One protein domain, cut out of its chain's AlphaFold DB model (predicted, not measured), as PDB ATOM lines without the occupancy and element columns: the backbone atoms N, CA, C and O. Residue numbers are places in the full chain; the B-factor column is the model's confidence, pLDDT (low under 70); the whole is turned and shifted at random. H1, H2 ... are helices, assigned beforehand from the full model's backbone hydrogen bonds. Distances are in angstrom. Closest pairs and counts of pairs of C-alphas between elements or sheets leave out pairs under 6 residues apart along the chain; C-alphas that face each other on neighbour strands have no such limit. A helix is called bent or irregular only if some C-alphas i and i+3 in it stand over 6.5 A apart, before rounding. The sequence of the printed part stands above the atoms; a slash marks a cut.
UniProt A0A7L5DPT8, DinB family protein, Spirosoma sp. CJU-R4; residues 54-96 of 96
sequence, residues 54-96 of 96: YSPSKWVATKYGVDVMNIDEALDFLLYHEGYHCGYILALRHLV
ATOM      1  N   TYR A  54      26.865  25.953   6.490       94.06
ATOM      2  CA  TYR A  54      25.503  26.343   6.827       94.06
ATOM      3  C   TYR A  54      25.491  27.331   8.003       94.06
ATOM      4  O   TYR A  54      26.132  27.115   9.031       94.06
ATOM      5  N   SER A  55      24.762  28.435   7.847       93.75
ATOM      6  CA  SER A  55      24.559  29.418   8.914       93.75
ATOM      7  C   SER A  55      23.210  29.163   9.586       93.75
ATOM      8  O   SER A  55      22.193  29.285   8.901       93.75
ATOM      9  N   PRO A  56      23.169  28.854  10.897       94.88
ATOM     10  CA  PRO A  56      21.919  28.575  11.594       94.88
ATOM     11  C   PRO A  56      20.873  29.685  11.460       94.88
ATOM     12  O   PRO A  56      21.175  30.876  11.615       94.88
ATOM     13  N   SER A  57      19.618  29.299  11.229       91.88
ATOM     14  CA  SER A  57      18.521  30.250  11.044       91.88
ATOM     15  C   SER A  57      17.911  30.680  12.379       91.88
ATOM     16  O   SER A  57      16.966  30.082  12.893       91.88
ATOM     17  N   LYS A  58      18.397  31.801  12.929       91.75
ATOM     18  CA  LYS A  58      17.828  32.406  14.154       91.75
ATOM     19  C   LYS A  58      16.367  32.834  13.992       91.75
ATOM     20  O   LYS A  58      15.620  32.897  14.971       91.75
ATOM     21  N   TRP A  59      15.971  33.169  12.764       91.19
ATOM     22  CA  TRP A  59      14.614  33.610  12.468       91.19
ATOM     23  C   TRP A  59      13.620  32.455  12.617       91.19
ATOM     24  O   TRP A  59      12.599  32.632  13.279       91.19
ATOM     25  N   VAL A  60      13.957  31.268  12.094       93.62
ATOM     26  CA  VAL A  60      13.112  30.072  12.229       93.62
ATOM     27  C   VAL A  60      12.958  29.684  13.700       93.62
ATOM     28  O   VAL A  60      11.827  29.548  14.164       93.62
ATOM     29  N   ALA A  61      14.055  29.656  14.463       94.12
ATOM     30  CA  ALA A  61      14.014  29.377  15.901       94.12
ATOM     31  C   ALA A  61      13.080  30.337  16.656       94.12
ATOM     32  O   ALA A  61      12.215  29.912  17.416       94.12
ATOM     33  N   THR A  62      13.180  31.642  16.386       94.06
ATOM     34  CA  THR A  62      12.333  32.653  17.045       94.06
ATOM     35  C   THR A  62      10.853  32.534  16.669       94.06
ATOM     36  O   THR A  62       9.987  32.833  17.489       94.06
ATOM     37  N   LYS A  63      10.544  32.175  15.418       91.94
ATOM     38  CA  LYS A  63       9.171  32.202  14.889       91.94
ATOM     39  C   LYS A  63       8.418  30.892  15.054       91.94
ATOM     40  O   LYS A  63       7.219  30.930  15.309       91.94
ATOM     41  N   TYR A  64       9.114  29.771  14.920       92.62
ATOM     42  CA  TYR A  64       8.516  28.439  14.928       92.62
ATOM     43  C   TYR A  64       8.935  27.614  16.148       92.62
ATOM     44  O   TYR A  64       8.344  26.566  16.382       92.62
ATOM     45  N   GLY A  65       9.921  28.065  16.935       93.81
ATOM     46  CA  GLY A  65      10.449  27.291  18.062       93.81
ATOM     47  C   GLY A  65      11.243  26.056  17.627       93.81
ATOM     48  O   GLY A  65      11.374  25.119  18.407       93.81
ATOM     49  N   VAL A  66      11.727  26.043  16.381       94.19
ATOM     50  CA  VAL A  66      12.489  24.943  15.778       94.19
ATOM     51  C   VAL A  66      13.903  25.428  15.500       94.19
ATOM     52  O   VAL A  66      14.091  26.407  14.773       94.19
ATOM     53  N   ASP A  67      14.894  24.753  16.073       95.50
ATOM     54  CA  ASP A  67      16.292  25.000  15.739       95.50
ATOM     55  C   ASP A  67      16.609  24.400  14.366       95.50
ATOM     56  O   ASP A  67      16.207  23.283  14.056       95.50
ATOM     57  N   VAL A  68      17.306  25.179  13.536       97.12
ATOM     58  CA  VAL A  68      17.760  24.767  12.204       97.12
ATOM     59  C   VAL A  68      19.232  25.134  12.079       97.12
ATOM     60  O   VAL A  68      19.585  26.295  11.834       97.12
ATOM     61  N   MET A  69      20.087  24.145  12.312       96.12
ATOM     62  CA  MET A  69      21.529  24.291  12.508       96.12
ATOM     63  C   MET A  69      22.351  23.839  11.301       96.12
ATOM     64  O   MET A  69      23.507  24.242  11.166       96.12
ATOM     65  N   ASN A  70      21.773  23.017  10.428       95.81
ATOM     66  CA  ASN A  70      22.409  22.480   9.228       95.81
ATOM     67  C   ASN A  70      21.379  22.309   8.097       95.81
ATOM     68  O   ASN A  70      20.197  22.616   8.258       95.81
ATOM     69  N   ILE A  71      21.848  21.856   6.932       95.88
ATOM     70  CA  ILE A  71      20.995  21.676   5.755       95.88
ATOM     71  C   ILE A  71      19.963  20.560   5.936       95.88
ATOM     72  O   ILE A  71      18.835  20.737   5.495       95.88
ATOM     73  N   ASP A  72      20.303  19.464   6.616       95.44
ATOM     74  CA  ASP A  72      19.381  18.342   6.813       95.44
ATOM     75  C   ASP A  72      18.192  18.772   7.683       95.44
ATOM     76  O   ASP A  72      17.037  18.596   7.304       95.44
ATOM     77  N   GLU A  73      18.462  19.484   8.781       96.62
ATOM     78  CA  GLU A  73      17.425  20.099   9.620       96.62
ATOM     79  C   GLU A  73      16.600  21.146   8.854       96.62
ATOM     80  O   GLU A  73      15.406  21.314   9.104       96.62
ATOM     81  N   ALA A  74      17.211  21.859   7.902       96.19
ATOM     82  CA  ALA A  74      16.495  22.817   7.063       96.19
ATOM     83  C   ALA A  74      15.545  22.121   6.080       96.19
ATOM     84  O   ALA A  74      14.458  22.639   5.831       96.19
ATOM     85  N   LEU A  75      15.933  20.959   5.544       95.88
ATOM     86  CA  LEU A  75      15.086  20.131   4.685       95.88
ATOM     87  C   LEU A  75      13.923  19.513   5.476       95.88
ATOM     88  O   LEU A  75      12.786  19.538   5.001       95.88
ATOM     89  N   ASP A  76      14.168  19.053   6.705       95.25
ATOM     90  CA  ASP A  76      13.106  18.582   7.602       95.25
ATOM     91  C   ASP A  76      12.114  19.710   7.934       95.25
ATOM     92  O   ASP A  76      10.892  19.536   7.848       95.25
ATOM     93  N   PHE A  77      12.626  20.904   8.254       96.31
ATOM     94  CA  PHE A  77      11.794  22.082   8.497       96.31
ATOM     95  C   PHE A  77      11.007  22.508   7.250       96.31
ATOM     96  O   PHE A  77       9.846  22.903   7.375       96.31
ATOM     97  N   LEU A  78      11.599  22.413   6.054       95.50
ATOM     98  CA  LEU A  78      10.938  22.761   4.797       95.50
ATOM     99  C   LEU A  78       9.649  21.952   4.611       95.50
ATOM    100  O   LEU A  78       8.602  22.533   4.338       95.50
ATOM    101  N   LEU A  79       9.681  20.637   4.841       93.69
ATOM    102  CA  LEU A  79       8.486  19.790   4.726       93.69
ATOM    103  C   LEU A  79       7.381  20.203   5.710       93.69
ATOM    104  O   LEU A  79       6.204  20.259   5.342       93.69
ATOM    105  N   TYR A  80       7.750  20.531   6.951       94.75
ATOM    106  CA  TYR A  80       6.813  21.079   7.933       94.75
ATOM    107  C   TYR A  80       6.215  22.417   7.466       94.75
ATOM    108  O   TYR A  80       4.998  22.615   7.539       94.75
ATOM    109  N   HIS A  81       7.053  23.322   6.961       94.94
ATOM    110  CA  HIS A  81       6.656  24.646   6.489       94.94
ATOM    111  C   HIS A  81       5.681  24.571   5.303       94.94
ATOM    112  O   HIS A  81       4.662  25.267   5.294       94.94
ATOM    113  N   GLU A  82       5.918  23.665   4.353       94.75
ATOM    114  CA  GLU A  82       5.000  23.420   3.235       94.75
ATOM    115  C   GLU A  82       3.669  22.820   3.704       94.75
ATOM    116  O   GLU A  82       2.600  23.224   3.241       94.75
ATOM    117  N   GLY A  83       3.699  21.908   4.682       96.00
ATOM    118  CA  GLY A  83       2.484  21.384   5.314       96.00
ATOM    119  C   GLY A  83       1.652  22.486   5.979       96.00
ATOM    120  O   GLY A  83       0.429  22.534   5.816       96.00
ATOM    121  N   TYR A  84       2.319  23.413   6.671       94.19
ATOM    122  CA  TYR A  84       1.691  24.590   7.266       94.19
ATOM    123  C   TYR A  84       1.026  25.472   6.197       94.19
ATOM    124  O   TYR A  84      -0.169  25.761   6.302       94.19
ATOM    125  N   HIS A  85       1.741  25.835   5.125       94.50
ATOM    126  CA  HIS A  85       1.179  26.612   4.013       94.50
ATOM    127  C   HIS A  85       0.017  25.908   3.312       94.50
ATOM    128  O   HIS A  85      -0.999  26.545   3.027       94.50
ATOM    129  N   CYS A  86       0.119  24.598   3.089       96.56
ATOM    130  CA  CYS A  86      -0.956  23.793   2.521       96.56
ATOM    131  C   CYS A  86      -2.238  23.913   3.362       96.56
ATOM    132  O   CYS A  86      -3.310  24.165   2.812       96.56
ATOM    133  N   GLY A  87      -2.130  23.849   4.693       96.56
ATOM    134  CA  GLY A  87      -3.260  24.064   5.601       96.56
ATOM    135  C   GLY A  87      -3.963  25.410   5.387       96.56
ATOM    136  O   GLY A  87      -5.190  25.454   5.270       96.56
ATOM    137  N   TYR A  88      -3.203  26.503   5.257       94.69
ATOM    138  CA  TYR A  88      -3.761  27.833   4.971       94.69
ATOM    139  C   TYR A  88      -4.399  27.923   3.586       94.69
ATOM    140  O   TYR A  88      -5.491  28.472   3.456       94.69
ATOM    141  N   ILE A  89      -3.754  27.371   2.556       94.88
ATOM    142  CA  ILE A  89      -4.292  27.355   1.189       94.88
ATOM    143  C   ILE A  89      -5.627  26.607   1.159       94.88
ATOM    144  O   ILE A  89      -6.597  27.097   0.583       94.88
ATOM    145  N   LEU A  90      -5.702  25.443   1.810       96.31
ATOM    146  CA  LEU A  90      -6.936  24.671   1.921       96.31
ATOM    147  C   LEU A  90      -8.020  25.461   2.661       96.31
ATOM    148  O   LEU A  90      -9.148  25.527   2.177       96.31
ATOM    149  N   ALA A  91      -7.682  26.096   3.787       96.31
ATOM    150  CA  ALA A  91      -8.621  26.919   4.544       96.31
ATOM    151  C   ALA A  91      -9.170  28.089   3.711       96.31
ATOM    152  O   ALA A  91     -10.375  28.314   3.709       96.31
ATOM    153  N   LEU A  92      -8.314  28.790   2.959       94.06
ATOM    154  CA  LEU A  92      -8.718  29.884   2.069       94.06
ATOM    155  C   LEU A  92      -9.574  29.395   0.898       94.06
ATOM    156  O   LEU A  92     -10.546  30.047   0.538       94.06
ATOM    157  N   ARG A  93      -9.249  28.237   0.318       94.06
ATOM    158  CA  ARG A  93     -10.032  27.639  -0.773       94.06
ATOM    159  C   ARG A  93     -11.439  27.228  -0.329       94.06
ATOM    160  O   ARG A  93     -12.340  27.183  -1.155       94.06
ATOM    161  N   HIS A  94     -11.606  26.885   0.946       93.31
ATOM    162  CA  HIS A  94     -12.893  26.531   1.551       93.31
ATOM    163  C   HIS A  94     -13.555  27.705   2.288       93.31
ATOM    164  O   HIS A  94     -14.570  27.515   2.960       93.31
ATOM    165  N   LEU A  95     -12.977  28.905   2.198       89.69
ATOM    166  CA  LEU A  95     -13.563  30.116   2.742       89.69
ATOM    167  C   LEU A  95     -14.621  30.606   1.745       89.69
ATOM    168  O   LEU A  95     -14.251  31.180   0.728       89.69
ATOM    169  N   VAL A  96     -15.893  30.392   2.108       66.88
ATOM    170  CA  VAL A  96     -17.157  30.563   1.348       66.88
ATOM    171  C   VAL A  96     -17.540  29.445   0.380       66.88
ATOM    172  O   VAL A  96     -16.703  28.995  -0.427       66.88
TER     173      VAL A  96
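Overview. This is residues 54 to 96 of the 96 residues of the protein "DinB family protein" of Spirosoma sp. CJU-R4 (UniProt A0A7L5DPT8). One long, straight helix, H2, makes the long axis, and a short helix, H1, stands off beside its first part as a small head, joined to it by a link that folds back to where H2 begins. The far part, residues 82 to 96, sticks out free of the rest. The printed part has 43 residues with two named helices, H1 then H2 along the chain, and no named strand; the class is all helix. It is loose, with a radius of gyration of the C-alphas of 13.0 A, and it spans 43 by 18 by 11 A.

Arrangement. H1, residues 58 to 64, and H2, residues 71 to 93, are apart, with no C-alpha of the one within 8 A of the other. They are joined by a short link of 6 residues and form no hairpin. In both helices every O i to N i+4 pair is within hydrogen-bond range.

Along the chain. The printed part begins at Tyr 54, with its C-alpha at (25.503, 26.343, 6.827). H1 runs from Lys 58, C-alpha at (17.828, 32.406, 14.154), to Tyr 64, over 10.2 A. H2 runs from Ile 71, C-alpha at (20.995, 21.676, 5.755), to Arg 93, C-alpha at (-10.032, 27.639, -0.773), over 32.3 A. Neither helix is bent.

Size, cuts and confidence. The two C-alphas farthest apart are those of Tyr 54 and Val 96, at 43.2 A. Residues 82 to 96, of which 82 to 93 belong to H2, stand free. The printed part has no cut, and no link between its helices is long. It ends at Val 96, the chain's last residue. The mean pLDDT of the printed part is 93.9, and residue 96 alone is under 70.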